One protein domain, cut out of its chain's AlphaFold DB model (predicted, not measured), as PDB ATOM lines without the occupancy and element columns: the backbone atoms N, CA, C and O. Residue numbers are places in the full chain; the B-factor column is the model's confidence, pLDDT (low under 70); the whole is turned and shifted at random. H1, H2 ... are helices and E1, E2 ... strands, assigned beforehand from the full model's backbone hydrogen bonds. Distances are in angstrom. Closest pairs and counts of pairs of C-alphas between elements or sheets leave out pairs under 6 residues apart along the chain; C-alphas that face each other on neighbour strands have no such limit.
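This is residues 78 to 150 of the 151 residues of an uncharacterized protein of Nelumbo nucifera (UniProt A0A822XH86). With little regular structure, a strand hairpin, E1 and E2, stands at one end of a loop-rich body whose middle holds the short parallel pair E3 and E4, with H1 and H2 near it. The 73 printed residues run E1 E2 E3 H1 H2 E4 H3, class mixed, with 27 in these three helices and four strands. The whole is compact, radius of gyration 12.9 A, spanning 32 by 23 by 22 A.

E1, residues 78 to 81, begins at C-alpha 78 (11.737, 11.044, 3.590) and is 10.1 A long; E2, 87 to 91, is 13.5 A. E3 is 106 to 108, H1 109 to 112, H2 128 to 131, E4 135 to 137. H3, 145 to 148, ends at C-alpha 148 (0.125, 2.761, 13.315).

Hairpin E1 and E2 is antiparallel at 161 degrees; N 80 and O 88, 2.9 A, are within hydrogen-bond range. E3 and E4 are parallel at 26 degrees, with N 107 and O 135 at 2.9 A. E3, H1 H2, E4 form a strand-helix-strand unit, parallel neighbour strands with helices between, its crossover right-handed. H1 and H2 are close but not clearly touching; closest C-alphas, Ala 112 and Lys 130, 5.8 A. H3 is apart from H1 and H2. The helices are too short for O i to N i+4 pairs; each has its one O i to N i+3 pair within range.

The C-alphas farthest apart, Asp 101 and Thr 116, are 34.0 A apart. The printed part has no cut; links E2 to E3 and H1 to H2 are long. Residue 117 has pLDDT under 70.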
ATOM      1  N   ALA A  78      12.961  10.274   3.528       91.06
ATOM      2  CA  ALA A  78      11.737  11.044   3.590       91.06
ATOM      3  C   ALA A  78      12.003  12.353   4.334       91.06
ATOM      4  O   ALA A  78      12.657  12.373   5.379       91.06
ATOM      5  N   TYR A  79      11.483  13.449   3.793       90.69
ATOM      6  CA  TYR A  79      11.725  14.787   4.318       90.69
ATOM      7  C   TYR A  79      10.436  15.385   4.866       90.69
ATOM      8  O   TYR A  79       9.393  15.336   4.214       90.69
ATOM      9  N   VAL A  80      10.523  15.979   6.054       90.81
ATOM     10  CA  VAL A  80       9.431  16.731   6.676       90.81
ATOM     11  C   VAL A  80       9.904  18.154   6.919       90.81
ATOM     12  O   VAL A  80      10.789  18.396   7.741       90.81
ATOM     13  N   SER A  81       9.291  19.095   6.212       91.88
ATOM     14  CA  SER A  81       9.524  20.527   6.385       91.88
ATOM     15  C   SER A  81       8.361  21.152   7.136       91.88
ATOM     16  O   SER A  81       7.209  21.042   6.722       91.88
ATOM     17  N   LEU A  82       8.667  21.804   8.254       90.81
ATOM     18  CA  LEU A  82       7.697  22.551   9.042       90.81
ATOM     19  C   LEU A  82       7.699  24.026   8.632       90.81
ATOM     20  O   LEU A  82       8.724  24.583   8.245       90.81
ATOM     21  N   GLU A  83       6.559  24.687   8.820       90.06
ATOM     22  CA  GLU A  83       6.399  26.120   8.538       90.06
ATOM     23  C   GLU A  83       7.383  26.997   9.335       90.06
ATOM     24  O   GLU A  83       7.848  28.024   8.853       90.06
ATOM     25  N   ASN A  84       7.787  26.557  10.532       90.50
ATOM     26  CA  ASN A  84       8.776  27.252  11.364       90.50
ATOM     27  C   ASN A  84      10.230  27.133  10.854       90.50
ATOM     28  O   ASN A  84      11.162  27.482  11.580       90.50
ATOM     29  N   GLY A  85      10.436  26.600   9.646       89.81
ATOM     30  CA  GLY A  85      11.743  26.434   9.013       89.81
ATOM     31  C   GLY A  85      12.542  25.227   9.504       89.81
ATOM     32  O   GLY A  85      13.664  25.019   9.044       89.81
ATOM     33  N   LYS A  86      12.004  24.414  10.426       92.81
ATOM     34  CA  LYS A  86      12.652  23.161  10.831       92.81
ATOM     35  C   LYS A  86      12.443  22.093   9.765       92.81
ATOM     36  O   LYS A  86      11.310  21.804   9.387       92.81
ATOM     37  N   ASN A  87      13.541  21.468   9.358       92.88
ATOM     38  CA  ASN A  87      13.553  20.358   8.417       92.88
ATOM     39  C   ASN A  87      14.049  19.095   9.118       92.88
ATOM     40  O   ASN A  87      15.071  19.124   9.805       92.88
ATOM     41  N   PHE A  88      13.338  17.994   8.911       91.88
ATOM     42  CA  PHE A  88      13.685  16.671   9.410       91.88
ATOM     43  C   PHE A  88      13.902  15.736   8.225       91.88
ATOM     44  O   PHE A  88      13.129  15.748   7.267       91.88
ATOM     45  N   SER A  89      14.967  14.944   8.298       91.88
ATOM     46  CA  SER A  89      15.252  13.862   7.363       91.88
ATOM     47  C   SER A  89      15.121  12.558   8.128       91.88
ATOM     48  O   SER A  89      15.737  12.408   9.182       91.88
ATOM     49  N   ASP A  90      14.325  11.643   7.603       90.06
ATOM     50  CA  ASP A  90      14.102  10.315   8.168       90.06
ATOM     51  C   ASP A  90      13.918   9.312   7.020       90.06
ATOM     52  O   ASP A  90      14.256   9.615   5.876       90.06
ATOM     53  N   VAL A  91      13.386   8.129   7.308       90.50
ATOM     54  CA  VAL A  91      13.223   7.035   6.351       90.50
ATOM     55  C   VAL A  91      11.757   6.650   6.173       90.50
ATOM     56  O   VAL A  91      10.987   6.570   7.132       90.50
ATOM     57  N   SER A  92      11.351   6.365   4.935       89.25
ATOM     58  CA  SER A  92      10.010   5.860   4.633       89.25
ATOM     59  C   SER A  92      10.014   4.908   3.446       89.25
ATOM     60  O   SER A  92      10.610   5.173   2.409       89.25
ATOM     61  N   LEU A  93       9.271   3.809   3.583       89.69
ATOM     62  CA  LEU A  93       8.978   2.861   2.502       89.69
ATOM     63  C   LEU A  93       7.545   3.022   1.972       89.69
ATOM     64  O   LEU A  93       7.009   2.117   1.332       89.69
ATOM     65  N   TYR A  94       6.889   4.144   2.277       88.75
ATOM     66  CA  TYR A  94       5.529   4.399   1.824       88.75
ATOM     67  C   TYR A  94       5.482   4.537   0.296       88.75
ATOM     68  O   TYR A  94       6.102   5.425  -0.280       88.75
ATOM     69  N   SER A  95       4.711   3.664  -0.352       87.62
ATOM     70  CA  SER A  95       4.540   3.608  -1.812       87.62
ATOM     71  C   SER A  95       3.124   3.982  -2.276       87.62
ATOM     72  O   SER A  95       2.749   3.711  -3.415       87.62
ATOM     73  N   GLY A  96       2.313   4.559  -1.385       87.62
ATOM     74  CA  GLY A  96       0.937   4.954  -1.682       87.62
ATOM     75  C   GLY A  96       0.825   6.315  -2.371       87.62
ATOM     76  O   GLY A  96       1.761   6.807  -3.000       87.62
ATOM     77  N   LYS A  97      -0.356   6.935  -2.268       88.62
ATOM     78  CA  LYS A  97      -0.605   8.247  -2.876       88.62
ATOM     79  C   LYS A  97       0.216   9.317  -2.157       88.62
ATOM     80  O   LYS A  97       0.156   9.367  -0.928       88.62
ATOM     81  N   PRO A  98       0.933  10.185  -2.886       85.62
ATOM     82  CA  PRO A  98       1.673  11.265  -2.257       85.62
ATOM     83  C   PRO A  98       0.719  12.172  -1.478       85.62
ATOM     84  O   PRO A  98      -0.460  12.315  -1.822       85.62
ATOM     85  N   LEU A  99       1.254  12.776  -0.422       86.81
ATOM     86  CA  LEU A  99       0.560  13.846   0.276       86.81
ATOM     87  C   LEU A  99       0.399  15.050  -0.669       86.81
ATOM     88  O   LEU A  99       1.204  15.211  -1.587       86.81
ATOM     89  N   PRO A 100      -0.631  15.889  -0.473       87.25
ATOM     90  CA  PRO A 100      -0.748  17.144  -1.205       87.25
ATOM     91  C   PRO A 100       0.488  18.028  -0.986       87.25
ATOM     92  O   PRO A 100       1.034  18.052   0.114       87.25
ATOM     93  N   ASP A 101       0.853  18.834  -1.985       84.69
ATOM     94  CA  ASP A 101       1.958  19.807  -1.877       84.69
ATOM     95  C   ASP A 101       1.641  20.991  -0.934       84.69
ATOM     96  O   ASP A 101       2.465  21.880  -0.723       84.69
ATOM     97  N   SER A 102       0.430  21.042  -0.371       87.94
ATOM     98  CA  SER A 102       0.007  22.061   0.587       87.94
ATOM     99  C   SER A 102       0.453  21.733   2.012       87.94
ATOM    100  O   SER A 102       0.458  20.571   2.415       87.94
ATOM    101  N   LEU A 103       0.703  22.772   2.815       88.56
ATOM    102  CA  LEU A 103       0.891  22.628   4.261       88.56
ATOM    103  C   LEU A 103      -0.302  21.892   4.883       88.56
ATOM    104  O   LEU A 103      -1.455  22.267   4.672       88.56
ATOM    105  N   MET A 104      -0.004  20.854   5.661       90.12
ATOM    106  CA  MET A 104      -1.000  20.100   6.410       90.12
ATOM    107  C   MET A 104      -0.794  20.293   7.903       90.12
ATOM    108  O   MET A 104       0.331  20.296   8.403       90.12
ATOM    109  N   GLU A 105      -1.905  20.413   8.621       92.19
ATOM    110  CA  GLU A 105      -1.877  20.389  10.074       92.19
ATOM    111  C   GLU A 105      -1.447  19.007  10.567       92.19
ATOM    112  O   GLU A 105      -1.852  17.975  10.023       92.19
ATOM    113  N   PHE A 106      -0.666  18.990  11.645       91.94
ATOM    114  CA  PHE A 106      -0.370  17.769  12.375       91.94
ATOM    115  C   PHE A 106      -0.845  17.870  13.822       91.94
ATOM    116  O   PHE A 106      -0.922  18.955  14.401       91.94
ATOM    117  N   ILE A 107      -1.169  16.725  14.413       92.88
ATOM    118  CA  ILE A 107      -1.597  16.614  15.803       92.88
ATOM    119  C   ILE A 107      -0.782  15.538  16.509       92.88
ATOM    120  O   ILE A 107      -0.562  14.451  15.981       92.88
ATOM    121  N   TYR A 108      -0.327  15.846  17.719       92.25
ATOM    122  CA  TYR A 108       0.290  14.851  18.582       92.25
ATOM    123  C   TYR A 108      -0.773  13.935  19.181       92.25
ATOM    124  O   TYR A 108      -1.781  14.416  19.706       92.25
ATOM    125  N   THR A 109      -0.531  12.625  19.142       89.75
ATOM    126  CA  THR A 109      -1.486  11.601  19.583       89.75
ATOM    127  C   THR A 109      -2.009  11.824  20.995       89.75
ATOM    128  O   THR A 109      -3.204  11.648  21.219       89.75
ATOM    129  N   GLY A 110      -1.173  12.301  21.922       86.31
ATOM    130  CA  GLY A 110      -1.592  12.597  23.297       86.31
ATOM    131  C   GLY A 110      -2.732  13.620  23.404       86.31
ATOM    132  O   GLY A 110      -3.483  13.602  24.373       86.31
ATOM    133  N   ASN A 111      -2.929  14.463  22.383       88.38
ATOM    134  CA  ASN A 111      -4.029  15.434  22.320       88.38
ATOM    135  C   ASN A 111      -5.264  14.893  21.567       88.38
ATOM    136  O   ASN A 111      -6.338  15.510  21.584       88.38
ATOM    137  N   ALA A 112      -5.115  13.747  20.899       89.69
ATOM    138  CA  ALA A 112      -6.096  13.123  20.019       89.69
ATOM    139  C   ALA A 112      -6.676  11.804  20.563       89.69
ATOM    140  O   ALA A 112      -7.458  11.160  19.868       89.69
ATOM    141  N   THR A 113      -6.328  11.420  21.792       88.31
ATOM    142  CA  THR A 113      -6.787  10.196  22.467       88.31
ATOM    143  C   THR A 113      -7.550  10.527  23.752       88.31
ATOM    144  O   THR A 113      -7.280  11.539  24.399       88.31
ATOM    145  N   ASN A 114      -8.508   9.674  24.123       83.94
ATOM    146  CA  ASN A 114      -9.140   9.679  25.453       83.94
ATOM    147  C   ASN A 114      -8.510   8.639  26.393       83.94
ATOM    148  O   ASN A 114      -8.913   8.525  27.550       83.94
ATOM    149  N   VAL A 115      -7.549   7.861  25.894       82.56
ATOM    150  CA  VAL A 115      -6.865   6.831  26.666       82.56
ATOM    151  C   VAL A 115      -5.599   7.428  27.268       82.56
ATOM    152  O   VAL A 115      -4.725   7.941  26.567       82.56
ATOM    153  N   THR A 116      -5.514   7.388  28.595       74.69
ATOM    154  CA  THR A 116      -4.379   7.926  29.342       74.69
ATOM    155  C   THR A 116      -3.089   7.207  28.948       74.69
ATOM    156  O   THR A 116      -3.034   5.980  28.982       74.69
ATOM    157  N   ASN A 117      -2.036   7.972  28.635       68.88
ATOM    158  CA  ASN A 117      -0.709   7.481  28.224       68.88
ATOM    159  C   ASN A 117      -0.666   6.720  26.886       68.88
ATOM    160  O   ASN A 117       0.298   6.010  26.606       68.88
ATOM    161  N   GLU A 118      -1.674   6.888  26.033       79.81
ATOM    162  CA  GLU A 118      -1.763   6.190  24.753       79.81
ATOM    163  C   GLU A 118      -1.234   7.046  23.592       79.81
ATOM    164  O   GLU A 118      -1.983   7.485  22.721       79.81
ATOM    165  N   ASN A 119       0.079   7.285  23.554       87.69
ATOM    166  CA  ASN A 119       0.719   8.077  22.488       87.69
ATOM    167  C   ASN A 119       1.178   7.224  21.289       87.69
ATOM    168  O   ASN A 119       1.838   7.716  20.372       87.69
ATOM    169  N   LEU A 120       0.840   5.933  21.292       88.94
ATOM    170  CA  LEU A 120       1.396   4.928  20.385       88.94
ATOM    171  C   LEU A 120       0.587   4.717  19.099       88.94
ATOM    172  O   LEU A 120       0.972   3.874  18.289       88.94
ATOM    173  N   CYS A 121      -0.505   5.462  18.892       90.00
ATOM    174  CA  CYS A 121      -1.421   5.277  17.757       90.00
ATOM    175  C   CYS A 121      -1.914   3.831  17.648       90.00
ATOM    176  O   CYS A 121      -1.844   3.205  16.585       90.00
ATOM    177  N   MET A 122      -2.342   3.268  18.779       88.31
ATOM    178  CA  MET A 122      -2.957   1.953  18.775       88.31
ATOM    179  C   MET A 122      -4.307   2.004  18.062       88.31
ATOM    180  O   MET A 122      -4.988   3.029  18.007       88.31
ATOM    181  N   VAL A 123      -4.679   0.871  17.480       86.44
ATOM    182  CA  VAL A 123      -5.936   0.756  16.746       86.44
ATOM    183  C   VAL A 123      -7.092   1.004  17.713       86.44
ATOM    184  O   VAL A 123      -7.175   0.363  18.760       86.44
ATOM    185  N   GLY A 124      -7.979   1.933  17.356       86.25
ATOM    186  CA  GLY A 124      -9.165   2.270  18.146       86.25
ATOM    187  C   GLY A 124      -8.943   3.284  19.271       86.25
ATOM    188  O   GLY A 124      -9.878   3.544  20.023       86.25
ATOM    189  N   THR A 125      -7.748   3.872  19.400       88.88
ATOM    190  CA  THR A 125      -7.471   4.857  20.463       88.88
ATOM    191  C   THR A 125      -7.534   6.306  19.991       88.88
ATOM    192  O   THR A 125      -7.689   7.216  20.805       88.88
ATOM    193  N   LEU A 126      -7.418   6.535  18.682       90.56
ATOM    194  CA  LEU A 126      -7.538   7.858  18.078       90.56
ATOM    195  C   LEU A 126      -9.006   8.274  17.973       90.56
ATOM    196  O   LEU A 126      -9.861   7.487  17.576       90.56
ATOM    197  N   ILE A 127      -9.286   9.535  18.298       92.06
ATOM    198  CA  ILE A 127     -10.604  10.153  18.134       92.06
ATOM    199  C   ILE A 127     -10.725  10.623  16.674       92.06
ATOM    200  O   ILE A 127     -10.026  11.580  16.312       92.06
ATOM    201  N   PRO A 128     -11.584  10.007  15.834       91.12
ATOM    202  CA  PRO A 128     -11.638  10.281  14.394       91.12
ATOM    203  C   PRO A 128     -11.844  11.760  14.064       91.12
ATOM    204  O   PRO A 128     -11.201  12.297  13.163       91.12
ATOM    205  N   GLU A 129     -12.675  12.455  14.842       92.25
ATOM    206  CA  GLU A 129     -13.001  13.867  14.635       92.25
ATOM    207  C   GLU A 129     -11.797  14.795  14.854       92.25
ATOM    208  O   GLU A 129     -11.750  15.889  14.295       92.25
ATOM    209  N   LYS A 130     -10.811  14.376  15.658       91.25
ATOM    210  CA  LYS A 130      -9.603  15.168  15.930       91.25
ATOM    211  C   LYS A 130      -8.493  14.945  14.903       91.25
ATOM    212  O   LYS A 130      -7.650  15.828  14.743       91.25
ATOM    213  N   VAL A 131      -8.471  13.782  14.249       92.69
ATOM    214  CA  VAL A 131      -7.376  13.360  13.356       92.69
ATOM    215  C   VAL A 131      -7.733  13.427  11.871       92.69
ATOM    216  O   VAL A 131      -6.836  13.423  11.033       92.69
ATOM    217  N   ALA A 132      -9.022  13.519  11.526       91.38
ATOM    218  CA  ALA A 132      -9.474  13.568  10.139       91.38
ATOM    219  C   ALA A 132      -8.791  14.699   9.346       91.38
ATOM    220  O   ALA A 132      -8.882  15.874   9.703       91.38
ATOM    221  N   GLY A 133      -8.116  14.331   8.250       89.44
ATOM    222  CA  GLY A 133      -7.424  15.269   7.356       89.44
ATOM    223  C   GLY A 133      -6.106  15.837   7.893       89.44
ATOM    224  O   GLY A 133      -5.582  16.776   7.300       89.44
ATOM    225  N   LYS A 134      -5.572  15.294   8.994       91.81
ATOM    226  CA  LYS A 134      -4.330  15.755   9.631       91.81
ATOM    227  C   LYS A 134      -3.262  14.667   9.623       91.81
ATOM    228  O   LYS A 134      -3.566  13.478   9.559       91.81
ATOM    229  N   ILE A 135      -2.001  15.076   9.743       92.19
ATOM    230  CA  ILE A 135      -0.895  14.156  10.033       92.19
ATOM    231  C   ILE A 135      -0.907  13.849  11.536       92.19
ATOM    232  O   ILE A 135      -0.942  14.759  12.360       92.19
ATOM    233  N   VAL A 136      -0.844  12.578  11.925       93.00
ATOM    234  CA  VAL A 136      -0.779  12.193  13.342       93.00
ATOM    235  C   VAL A 136       0.664  11.867  13.726       93.00
ATOM    236  O   VAL A 136       1.306  11.030  13.096       93.00
ATOM    237  N   LEU A 137       1.176  12.530  14.764       92.75
ATOM    238  CA  LEU A 137       2.505  12.284  15.316       92.75
ATOM    239  C   LEU A 137       2.416  11.284  16.475       92.75
ATOM    240  O   LEU A 137       1.868  11.607  17.531       92.75
ATOM    241  N   CYS A 138       2.990  10.098  16.270       92.25
ATOM    242  CA  CYS A 138       2.961   8.971  17.201       92.25
ATOM    243  C   CYS A 138       4.337   8.724  17.830       92.25
ATOM    244  O   CYS A 138       5.346   8.709  17.124       92.25
ATOM    245  N   ASP A 139       4.370   8.394  19.119       91.38
ATOM    246  CA  ASP A 139       5.600   7.953  19.778       91.38
ATOM    247  C   ASP A 139       5.977   6.540  19.336       91.38
ATOM    248  O   ASP A 139       5.112   5.710  19.030       91.38
ATOM    249  N   GLN A 140       7.274   6.226  19.326       88.19
ATOM    250  CA  GLN A 140       7.744   4.851  19.161       88.19
ATOM    251  C   GLN A 140       7.339   3.998  20.375       88.19
ATOM    252  O   GLN A 140       7.356   4.463  21.508       88.19
ATOM    253  N   GLY A 141       6.981   2.732  20.144       86.19
ATOM    254  CA  GLY A 141       6.572   1.828  21.217       86.19
ATOM    255  C   GLY A 141       6.391   0.396  20.738       86.19
ATOM    256  O   GLY A 141       7.035  -0.017  19.777       86.19
ATOM    257  N   ILE A 142       5.514  -0.344  21.419       84.31
ATOM    258  CA  ILE A 142       5.377  -1.804  21.285       84.31
ATOM    259  C   ILE A 142       4.658  -2.284  20.016       84.31
ATOM    260  O   ILE A 142       4.886  -3.405  19.575       84.31
ATOM    261  N   ASN A 143       3.785  -1.469  19.425       86.56
ATOM    262  CA  ASN A 143       3.046  -1.825  18.216       86.56
ATOM    263  C   ASN A 143       3.869  -1.555  16.950       86.56
ATOM    264  O   ASN A 143       4.677  -0.623  16.878       86.56
ATOM    265  N   ALA A 144       3.626  -2.365  15.919       85.50
ATOM    266  CA  ALA A 144       4.334  -2.254  14.652       85.50
ATOM    267  C   ALA A 144       4.099  -0.882  14.000       85.50
ATOM    268  O   ALA A 144       2.977  -0.378  13.974       85.50
ATOM    269  N   ARG A 145       5.141  -0.299  13.390       87.62
ATOM    270  CA  ARG A 145       5.031   0.980  12.656       87.62
ATOM    271  C   ARG A 145       3.965   0.920  11.555       87.62
ATOM    272  O   ARG A 145       3.217   1.871  11.382       87.62
ATOM    273  N   VAL A 146       3.852  -0.225  10.876       85.94
ATOM    274  CA  VAL A 146       2.818  -0.470   9.855       85.94
ATOM    275  C   VAL A 146       1.414  -0.431  10.460       85.94
ATOM    276  O   VAL A 146       0.516   0.146   9.865       85.94
ATOM    277  N   GLN A 147       1.232  -0.986  11.661       85.88
ATOM    278  CA  GLN A 147      -0.061  -0.975  12.344       85.88
ATOM    279  C   GLN A 147      -0.509   0.453  12.675       85.88
ATOM    280  O   GLN A 147      -1.687   0.751  12.541       85.88
ATOM    281  N   LYS A 148       0.423   1.343  13.040       87.00
ATOM    282  CA  LYS A 148       0.125   2.761  13.315       87.00
ATOM    283  C   LYS A 148      -0.414   3.504  12.097       87.00
ATOM    284  O   LYS A 148      -1.236   4.392  12.258       87.00
ATOM    285  N   GLY A 149       0.051   3.147  10.899       83.00
ATOM    286  CA  GLY A 149      -0.426   3.735   9.644       83.00
ATOM    287  C   GLY A 149      -1.826   3.272   9.226       83.00
ATOM    288  O   GLY A 149      -2.386   3.836   8.292       83.00
ATOM    289  N   SER A 150      -2.374   2.258   9.901       78.88
ATOM    290  CA  SER A 150      -3.724   1.732   9.667       78.88
ATOM    291  C   SER A 150      -4.751   2.208  10.704       78.88
ATOM    292  O   SER A 150      -5.911   1.805  10.606       78.88
TER     293      SER A 150